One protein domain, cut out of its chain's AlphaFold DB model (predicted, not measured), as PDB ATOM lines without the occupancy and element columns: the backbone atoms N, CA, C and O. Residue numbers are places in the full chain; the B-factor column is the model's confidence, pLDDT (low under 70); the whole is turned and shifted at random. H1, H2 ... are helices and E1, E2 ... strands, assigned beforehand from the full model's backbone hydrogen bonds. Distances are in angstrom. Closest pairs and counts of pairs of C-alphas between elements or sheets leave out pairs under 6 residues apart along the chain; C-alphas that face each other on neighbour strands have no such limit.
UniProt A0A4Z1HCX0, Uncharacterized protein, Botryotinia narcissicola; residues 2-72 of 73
ATOM      1  N   LEU A   2     140.119 132.624 162.216       49.50
ATOM      2  CA  LEU A   2     138.701 132.228 162.071       49.50
ATOM      3  C   LEU A   2     138.147 131.221 163.112       49.50
ATOM      4  O   LEU A   2     136.937 131.042 163.183       49.50
ATOM      5  N   SER A   3     138.980 130.561 163.931       55.81
ATOM      6  CA  SER A   3     138.510 129.454 164.795       55.81
ATOM      7  C   SER A   3     137.812 129.877 166.096       55.81
ATOM      8  O   SER A   3     137.348 129.009 166.833       55.81
ATOM      9  N   GLN A   4     137.811 131.169 166.447       56.66
ATOM     10  CA  GLN A   4     137.093 131.666 167.631       56.66
ATOM     11  C   GLN A   4     135.728 132.256 167.251       56.66
ATOM     12  O   GLN A   4     134.775 132.056 167.994       56.66
ATOM     13  N   CYS A   5     135.580 132.845 166.052       54.12
ATOM     14  CA  CYS A   5     134.267 133.243 165.517       54.12
ATOM     15  C   CYS A   5     133.324 132.043 165.341       54.12
ATOM     16  O   CYS A   5     132.114 132.178 165.471       54.12
ATOM     17  N   SER A   6     133.867 130.843 165.103       58.75
ATOM     18  CA  SER A   6     133.074 129.610 165.071       58.75
ATOM     19  C   SER A   6     132.579 129.152 166.450       58.75
ATOM     20  O   SER A   6     131.803 128.204 166.516       58.75
ATOM     21  N   LYS A   7     133.048 129.767 167.549       63.00
ATOM     22  CA  LYS A   7     132.624 129.442 168.922       63.00
ATOM     23  C   LYS A   7     131.547 130.377 169.464       63.00
ATOM     24  O   LYS A   7     130.837 129.975 170.376       63.00
ATOM     25  N   SER A   8     131.440 131.598 168.940       68.06
ATOM     26  CA  SER A   8     130.397 132.559 169.306       68.06
ATOM     27  C   SER A   8     130.256 133.610 168.208       68.06
ATOM     28  O   SER A   8     131.239 134.253 167.831       68.06
ATOM     29  N   LEU A   9     129.035 133.774 167.690       72.19
ATOM     30  CA  LEU A   9     128.723 134.778 166.673       72.19
ATOM     31  C   LEU A   9     128.862 136.198 167.246       72.19
ATOM     32  O   LEU A   9     129.375 137.083 166.567       72.19
ATOM     33  N   ASP A  10     128.501 136.378 168.518       76.62
ATOM     34  CA  ASP A  10     128.563 137.666 169.217       76.62
ATOM     35  C   ASP A  10     130.006 138.112 169.475       76.62
ATOM     36  O   ASP A  10     130.315 139.298 169.410       76.62
ATOM     37  N   ALA A  11     130.931 137.167 169.664       75.62
ATOM     38  CA  ALA A  11     132.364 137.468 169.715       75.62
ATOM     39  C   ALA A  11     132.885 138.055 168.393       75.62
ATOM     40  O   ALA A  11     133.840 138.830 168.382       75.62
ATOM     41  N   GLY A  12     132.228 137.709 167.280       76.75
ATOM     42  CA  GLY A  12     132.485 138.266 165.957       76.75
ATOM     43  C   GLY A  12     132.243 139.776 165.861       76.75
ATOM     44  O   GLY A  12     132.819 140.415 164.989       76.75
ATOM     45  N   LEU A  13     131.439 140.358 166.759       78.62
ATOM     46  CA  LEU A  13     131.163 141.801 166.789       78.62
ATOM     47  C   LEU A  13     132.343 142.628 167.313       78.62
ATOM     48  O   LEU A  13     132.390 143.833 167.093       78.62
ATOM     49  N   PHE A  14     133.285 141.985 168.006       79.19
ATOM     50  CA  PHE A  14     134.427 142.631 168.659       79.19
ATOM     51  C   PHE A  14     135.753 142.300 167.968       79.19
ATOM     52  O   PHE A  14     136.826 142.442 168.554       79.19
ATOM     53  N   VAL A  15     135.673 141.823 166.724       78.62
ATOM     54  CA  VAL A  15     136.824 141.646 165.842       78.62
ATOM     55  C   VAL A  15     136.651 142.510 164.585       78.62
ATOM     56  O   VAL A  15     135.546 142.580 164.049       78.62
ATOM     57  N   PRO A  16     137.729 143.126 164.065       86.25
ATOM     58  CA  PRO A  16     139.106 143.077 164.570       86.25
ATOM     59  C   PRO A  16     139.288 143.820 165.906       86.25
ATOM     60  O   PRO A  16     138.473 144.657 166.272       86.25
ATOM     61  N   VAL A  17     140.367 143.505 166.632       88.06
ATOM     62  CA  VAL A  17     140.791 144.335 167.771       88.06
ATOM     63  C   VAL A  17     141.347 145.644 167.226       88.06
ATOM     64  O   VAL A  17     142.208 145.627 166.344       88.06
ATOM     65  N   GLU A  18     140.875 146.760 167.769       89.38
ATOM     66  CA  GLU A  18     141.279 148.097 167.348       89.38
ATOM     67  C   GLU A  18     142.338 148.684 168.289       89.38
ATOM     68  O   GLU A  18     142.238 148.580 169.515       89.38
ATOM     69  N   ILE A  19     143.348 149.320 167.693       92.38
ATOM     70  CA  ILE A  19     144.401 150.069 168.385       92.38
ATOM     71  C   ILE A  19     144.365 151.500 167.851       92.38
ATOM     72  O   ILE A  19     144.476 151.720 166.644       92.38
ATOM     73  N   LEU A  20     144.229 152.470 168.751       93.38
ATOM     74  CA  LEU A  20     144.319 153.889 168.445       93.38
ATOM     75  C   LEU A  20     145.716 154.394 168.798       93.38
ATOM     76  O   LEU A  20     146.153 154.314 169.944       93.38
ATOM     77  N   VAL A  21     146.383 154.961 167.799       92.75
ATOM     78  CA  VAL A  21     147.694 155.592 167.928       92.75
ATOM     79  C   VAL A  21     147.520 157.080 167.657       92.75
ATOM     80  O   VAL A  21     147.041 157.454 166.585       92.75
ATOM     81  N   ARG A  22     147.886 157.935 168.613       91.69
ATOM     82  CA  ARG A  22     147.816 159.392 168.445       91.69
ATOM     83  C   ARG A  22     149.110 160.069 168.865       91.69
ATOM     84  O   ARG A  22     149.716 159.702 169.865       91.69
ATOM     85  N   GLN A  23     149.502 161.094 168.118       90.69
ATOM     86  CA  GLN A  23     150.572 161.992 168.536       90.69
ATOM     87  C   GLN A  23     150.076 162.869 169.692       90.69
ATOM     88  O   GLN A  23     148.961 163.395 169.640       90.69
ATOM     89  N   LEU A  24     150.897 163.029 170.729       88.94
ATOM     90  CA  LEU A  24     150.591 163.927 171.838       88.94
ATOM     91  C   LEU A  24     150.823 165.384 171.417       88.94
ATOM     92  O   LEU A  24     151.804 165.723 170.759       88.94
ATOM     93  N   SER A  25     149.895 166.268 171.775       82.75
ATOM     94  CA  SER A  25     150.008 167.692 171.460       82.75
ATOM     95  C   SER A  25     151.066 168.356 172.342       82.75
ATOM     96  O   SER A  25     150.889 168.420 173.555       82.75
ATOM     97  N   GLY A  26     152.114 168.902 171.720       76.38
ATOM     98  CA  GLY A  26     153.165 169.671 172.396       76.38
ATOM     99  C   GLY A  26     154.427 168.888 172.770       76.38
ATOM    100  O   GLY A  26     155.336 169.495 173.327       76.38
ATOM    101  N   GLU A  27     154.517 167.594 172.441       67.38
ATOM    102  CA  GLU A  27     155.663 166.735 172.783       67.38
ATOM    103  C   GLU A  27     156.080 165.812 171.623       67.38
ATOM    104  O   GLU A  27     155.264 165.448 170.770       67.38
ATOM    105  N   ASP A  28     157.347 165.383 171.633       71.94
ATOM    106  CA  ASP A  28     157.822 164.219 170.875       71.94
ATOM    107  C   ASP A  28     157.337 162.947 171.589       71.94
ATOM    108  O   ASP A  28     158.021 162.383 172.441       71.94
ATOM    109  N   GLY A  29     156.110 162.515 171.290       82.56
ATOM    110  CA  GLY A  29     155.512 161.352 171.939       82.56
ATOM    111  C   GLY A  29     154.284 160.811 171.216       82.56
ATOM    112  O   GLY A  29     153.547 161.540 170.547       82.56
ATOM    113  N   THR A  30     154.059 159.506 171.355       89.12
ATOM    114  CA  THR A  30     152.891 158.804 170.817       89.12
ATOM    115  C   THR A  30     152.155 158.117 171.956       89.12
ATOM    116  O   THR A  30     152.762 157.388 172.735       89.12
ATOM    117  N   GLU A  31     150.847 158.325 172.042       90.44
ATOM    118  CA  GLU A  31     149.976 157.553 172.918       90.44
ATOM    119  C   GLU A  31     149.345 156.409 172.124       90.44
ATOM    120  O   GLU A  31     148.829 156.610 171.020       90.44
ATOM    121  N   ILE A  32     149.382 155.211 172.705       92.38
ATOM    122  CA  ILE A  32     148.733 154.024 172.160       92.38
ATOM    123  C   ILE A  32     147.656 153.570 173.141       92.38
ATOM    124  O   ILE A  32     147.934 153.341 174.316       92.38
ATOM    125  N   THR A  33     146.428 153.428 172.655       93.25
ATOM    126  CA  THR A  33     145.282 152.936 173.430       93.25
ATOM    127  C   THR A  33     144.590 151.808 172.676       93.25
ATOM    128  O   THR A  33     144.538 151.802 171.448       93.25
ATOM    129  N   TRP A  34     144.074 150.820 173.400       92.00
ATOM    130  CA  TRP A  34     143.348 149.685 172.833       92.00
ATOM    131  C   TRP A  34     142.245 149.245 173.793       92.00
ATOM    132  O   TRP A  34     142.298 149.509 174.994       92.00
ATOM    133  N   GLN A  35     141.215 148.595 173.254       89.38
ATOM    134  CA  GLN A  35     140.230 147.898 174.081       89.38
ATOM    135  C   GLN A  35     140.846 146.603 174.606       89.38
ATOM    136  O   GLN A  35     141.612 145.978 173.883       89.38
ATOM    137  N   VAL A  36     140.498 146.180 175.823       91.50
ATOM    138  CA  VAL A  36     140.955 144.905 176.407       91.50
ATOM    139  C   VAL A  36     139.949 143.801 176.035       91.50
ATOM    140  O   VAL A  36     138.874 143.765 176.646       91.50
ATOM    141  N   PRO A  37     140.228 142.923 175.045       90.56
ATOM    142  CA  PRO A  37     139.299 141.897 174.570       90.56
ATOM    143  C   PRO A  37     138.563 141.111 175.658       90.56
ATOM    144  O   PRO A  37     137.353 140.903 175.539       90.56
ATOM    145  N   SER A  38     139.238 140.675 176.728       91.00
ATOM    146  CA  SER A  38     138.565 139.882 177.771       91.00
ATOM    147  C   SER A  38     137.456 140.637 178.502       91.00
ATOM    148  O   SER A  38     136.480 140.012 178.917       91.00
ATOM    149  N   THR A  39     137.545 141.967 178.612       89.12
ATOM    150  CA  THR A  39     136.495 142.785 179.242       89.12
ATOM    151  C   THR A  39     135.203 142.769 178.426       89.12
ATOM    152  O   THR A  39     134.113 142.681 178.991       89.12
ATOM    153  N   LEU A  40     135.325 142.759 177.096       84.75
ATOM    154  CA  LEU A  40     134.201 142.694 176.163       84.75
ATOM    155  C   LEU A  40     133.586 141.292 176.155       84.75
ATOM    156  O   LEU A  40     132.378 141.143 176.336       84.75
ATOM    157  N   ILE A  41     134.421 140.252 176.044       85.38
ATOM    158  CA  ILE A  41     133.964 138.856 176.068       85.38
ATOM    159  C   ILE A  41     133.303 138.501 177.406       85.38
ATOM    160  O   ILE A  41     132.236 137.886 177.423       85.38
ATOM    161  N   GLY A  42     133.880 138.932 178.529       81.62
ATOM    162  CA  GLY A  42     133.309 138.713 179.859       81.62
ATOM    163  C   GLY A  42     131.952 139.395 180.065       81.62
ATOM    164  O   GLY A  42     131.143 138.929 180.870       81.62
ATOM    165  N   ALA A  43     131.663 140.471 179.327       80.19
ATOM    166  CA  ALA A  43     130.369 141.141 179.381       80.19
ATOM    167  C   ALA A  43     129.280 140.392 178.594       80.19
ATOM    168  O   ALA A  43     128.145 140.321 179.071       80.19
ATOM    169  N   ILE A  44     129.623 139.829 177.430       79.12
ATOM    170  CA  ILE A  44     128.656 139.274 176.465       79.12
ATOM    171  C   ILE A  44     128.450 137.758 176.583       79.12
ATOM    172  O   ILE A  44     127.369 137.278 176.263       79.12
ATOM    173  N   ASP A  45     129.447 136.999 177.052       75.56
ATOM    174  CA  ASP A  45     129.422 135.529 177.019       75.56
ATOM    175  C   ASP A  45     129.882 134.922 178.358       75.56
ATOM    176  O   ASP A  45     130.885 134.212 178.466       75.56
ATOM    177  N   ARG A  46     129.123 135.228 179.422       69.75
ATOM    178  CA  ARG A  46     129.430 134.904 180.836       69.75
ATOM    179  C   ARG A  46     129.559 133.404 181.165       69.75
ATOM    180  O   ARG A  46     129.871 133.072 182.305       69.75
ATOM    181  N   GLY A  47     129.314 132.503 180.213       71.88
ATOM    182  CA  GLY A  47     129.434 131.048 180.389       71.88
ATOM    183  C   GLY A  47     130.540 130.396 179.556       71.88
ATOM    184  O   GLY A  47     130.855 129.223 179.765       71.88
ATOM    185  N   ASN A  48     131.149 131.125 178.619       81.19
ATOM    186  CA  ASN A  48     132.106 130.565 177.674       81.19
ATOM    187  C   ASN A  48     133.545 130.764 178.147       81.19
ATOM    188  O   ASN A  48     134.316 131.562 177.609       81.19
ATOM    189  N   ASN A  49     133.919 129.980 179.158       84.69
ATOM    190  CA  ASN A  49     135.257 130.022 179.755       84.69
ATOM    191  C   ASN A  49     136.370 129.827 178.714       84.69
ATOM    192  O   ASN A  49     137.412 130.467 178.799       84.69
ATOM    193  N   GLY A  50     136.147 128.988 177.694       86.31
ATOM    194  CA  GLY A  50     137.134 128.753 176.639       86.31
ATOM    195  C   GLY A  50     137.385 129.979 175.757       86.31
ATOM    196  O   GLY A  50     138.521 130.210 175.339       86.31
ATOM    197  N   LEU A  51     136.344 130.765 175.475       85.75
ATOM    198  CA  LEU A  51     136.472 132.016 174.736       85.75
ATOM    199  C   LEU A  51     137.069 133.125 175.611       85.75
ATOM    200  O   LEU A  51     137.937 133.853 175.137       85.75
ATOM    201  N   LEU A  52     136.684 133.202 176.888       88.62
ATOM    202  CA  LEU A  52     137.272 134.147 177.840       88.62
ATOM    203  C   LEU A  52     138.779 133.915 178.010       88.62
ATOM    204  O   LEU A  52     139.554 134.860 177.903       88.62
ATOM    205  N   THR A  53     139.219 132.665 178.185       90.88
ATOM    206  CA  THR A  53     140.649 132.324 178.244       90.88
ATOM    207  C   THR A  53     141.376 132.690 176.950       90.88
ATOM    208  O   THR A  53     142.501 133.186 176.988       90.88
ATOM    209  N   ALA A  54     140.746 132.482 175.790       88.62
ATOM    210  CA  ALA A  54     141.332 132.890 174.515       88.62
ATOM    211  C   ALA A  54     141.463 134.420 174.399       88.62
ATOM    212  O   ALA A  54     142.463 134.896 173.865       88.62
ATOM    213  N   ALA A  55     140.488 135.175 174.911       90.38
ATOM    214  CA  ALA A  55     140.526 136.633 174.954       90.38
ATOM    215  C   ALA A  55     141.617 137.142 175.909       90.38
ATOM    216  O   ALA A  55     142.408 137.984 175.514       90.38
ATOM    217  N   GLN A  56     141.758 136.550 177.097       93.44
ATOM    218  CA  GLN A  56     142.843 136.870 178.037       93.44
ATOM    219  C   GLN A  56     144.233 136.599 177.442       93.44
ATOM    220  O   GLN A  56     145.160 137.384 177.612       93.44
ATOM    221  N   ALA A  57     144.384 135.503 176.691       94.31
ATOM    222  CA  ALA A  57     145.626 135.224 175.973       94.31
ATOM    223  C   ALA A  57     145.900 136.229 174.839       94.31
ATOM    224  O   ALA A  57     147.050 136.395 174.432       94.31
ATOM    225  N   LEU A  58     144.861 136.866 174.288       92.56
ATOM    226  CA  LEU A  58     145.005 137.947 173.319       92.56
ATOM    227  C   LEU A  58     145.367 139.270 174.005       92.56
ATOM    228  O   LEU A  58     146.228 139.969 173.480       92.56
ATOM    229  N   ASP A  59     144.790 139.565 175.172       94.44
ATOM    230  CA  ASP A  59     145.148 140.733 175.989       94.44
ATOM    231  C   ASP A  59     146.656 140.760 176.266       94.44
ATOM    232  O   ASP A  59     147.319 141.734 175.924       94.44
ATOM    233  N   GLY A  60     147.222 139.649 176.758       95.94
ATOM    234  CA  GLY A  60     148.659 139.561 177.040       95.94
ATOM    235  C   GLY A  60     149.537 139.764 175.799       95.94
ATOM    236  O   GLY A  60     150.552 140.444 175.858       95.94
ATOM    237  N   LYS A  61     149.116 139.262 174.629       95.19
ATOM    238  CA  LYS A  61     149.846 139.498 173.368       95.19
ATOM    239  C   LYS A  61     149.818 140.961 172.934       95.19
ATOM    240  O   LYS A  61     150.766 141.418 172.302       95.19
ATOM    241  N   LEU A  62     148.718 141.666 173.201       94.38
ATOM    242  CA  LEU A  62     148.612 143.095 172.919       94.38
ATOM    243  C   LEU A  62     149.494 143.882 173.883       94.38
ATOM    244  O   LEU A  62     150.242 144.737 173.430       94.38
ATOM    245  N   GLU A  63     149.474 143.548 175.174       94.81
ATOM    246  CA  GLU A  63     150.365 144.148 176.173       94.81
ATOM    247  C   GLU A  63     151.841 143.975 175.791       94.81
ATOM    248  O   GLU A  63     152.573 144.964 175.738       94.81
ATOM    249  N   ASP A  64     152.255 142.758 175.423       95.69
ATOM    250  CA  ASP A  64     153.616 142.468 174.957       95.69
ATOM    251  C   ASP A  64     153.983 143.291 173.710       95.69
ATOM    252  O   ASP A  64     155.084 143.838 173.618       95.69
ATOM    253  N   LEU A  65     153.057 143.416 172.750       93.44
ATOM    254  CA  LEU A  65     153.260 144.211 171.537       93.44
ATOM    255  C   LEU A  65     153.427 145.701 171.856       93.44
ATOM    256  O   LEU A  65     154.311 146.349 171.299       93.44
ATOM    257  N   ILE A  66     152.593 146.256 172.736       92.25
ATOM    258  CA  ILE A  66     152.678 147.671 173.104       92.25
ATOM    259  C   ILE A  66     153.944 147.950 173.909       92.25
ATOM    260  O   ILE A  66     154.610 148.952 173.651       92.25
ATOM    261  N   ALA A  67     154.323 147.057 174.824       91.88
ATOM    262  CA  ALA A  67     155.584 147.162 175.549       91.88
ATOM    263  C   ALA A  67     156.783 147.129 174.590       91.88
ATOM    264  O   ALA A  67     157.689 147.953 174.708       91.88
ATOM    265  N   PHE A  68     156.761 146.231 173.599       93.25
ATOM    266  CA  PHE A  68     157.778 146.162 172.552       93.25
ATOM    267  C   PHE A  68     157.885 147.479 171.772       93.25
ATOM    268  O   PHE A  68     158.971 148.055 171.702       93.25
ATOM    269  N   ILE A  69     156.767 148.001 171.257       88.88
ATOM    270  CA  ILE A  69     156.734 149.267 170.505       88.88
ATOM    271  C   ILE A  69     157.204 150.444 171.376       88.88
ATOM    272  O   ILE A  69     157.995 151.269 170.925       88.88
ATOM    273  N   GLY A  70     156.745 150.518 172.628       82.81
ATOM    274  CA  GLY A  70     157.087 151.600 173.554       82.81
ATOM    275  C   GLY A  70     158.538 151.576 174.042       82.81
ATOM    276  O   GLY A  70     159.045 152.602 174.484       82.81
ATOM    277  N   SER A  71     159.221 150.431 173.950       77.75
ATOM    278  CA  SER A  71     160.617 150.286 174.383       77.75
ATOM    279  C   SER A  71     161.658 150.885 173.425       77.75
ATOM    280  O   SER A  71     162.824 150.985 173.802       77.75
ATOM    281  N   GLY A  72     161.255 151.328 172.224       62.09
ATOM    282  CA  GLY A  72     162.124 152.071 171.301       62.09
ATOM    283  C   GLY A  72     163.364 151.313 170.805       62.09
ATOM    284  O   GLY A  72     164.405 151.943 170.623       62.09
TER     285      GLY A  72
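What this domain is: This is residues 2 to 72 of the 73 residues of an uncharacterized protein of Botryotinia narcissicola (UniProt A0A4Z1HCX0). The model is a loose rod with one long helix, H3, running along most of its length and, beside it, a long two-stranded hairpin of E1 and E2 with two short helices, H1 and H2, at one end. H2 packs on the first part of H3, H1 packs on H2, and the turn of the strand hairpin, residues 24 to 29, sticks out at the other end of the rod. The printed part has 71 residues, with three named helices and two named strands in the order H1, E1, E2, H2, H3; the sheet E1 - E2 is antiparallel, and the class is mixed, helices and strands. The radius of gyration of the C-alphas is 14.6 A, and they span 45 by 20 by 19 A.

Where its parts are: After residues 2 to 9, H1 takes residues 10 to 14, 7.7 A from first to last C-alpha, and begins with C-alpha 10 at (128.563, 137.666, 169.217). E1, residues 19 to 23, and E2, residues 30 to 34, each measure 13.4 A; C-alpha 23 stands at (150.572, 161.992, 168.536). H2, residues 37 to 44, is 11.1 A long. H3, residues 49 to 70, is 31.3 A long and ends with C-alpha 70 at (157.087, 151.600, 173.554).

How they stand to each other: H1 touches H2, with the C-alphas of Ala 11 and Ile 41 closest, 6.7 A apart. E1 and E2 form a hairpin, antiparallel at 160 degrees between their directions. Across it N 20 and O 33 are 2.8 A apart and N 31 and O 22 are 2.8 A apart, both within hydrogen-bond range. H2 and H3 form a helical hairpin, at a shallow tilt of 30 degrees, opposite ways. H3 touches H2 with residues 51 to 59 alone; the closest C-alphas are those of Ser 38 and Ala 55, 4.7 A. Farther along H3, the closest C-alphas of E2 and H3 are those of Ile 32 and Ile 66, 7.5 A. E1 and H3 are apart, and H1 and H3 are only just apart, 8.5 A at the closest. Every O i to N i+4 pair of H2 is within hydrogen-bond range; H3 has 17 of 18, and H1 has 0 of 1, with 2 of 2 O i to N i+3 pairs within range.

The domain as a whole: The two C-alphas farthest apart, those of Gly 26 and Gly 47, are 46.0 A apart. The printed part has no cut. The link E1 to E2, 6 residues, is short; the other three links are tight. The mean pLDDT of the printed part is 83.2, and residues 2 to 8, 27, 46 and 72 are under 70.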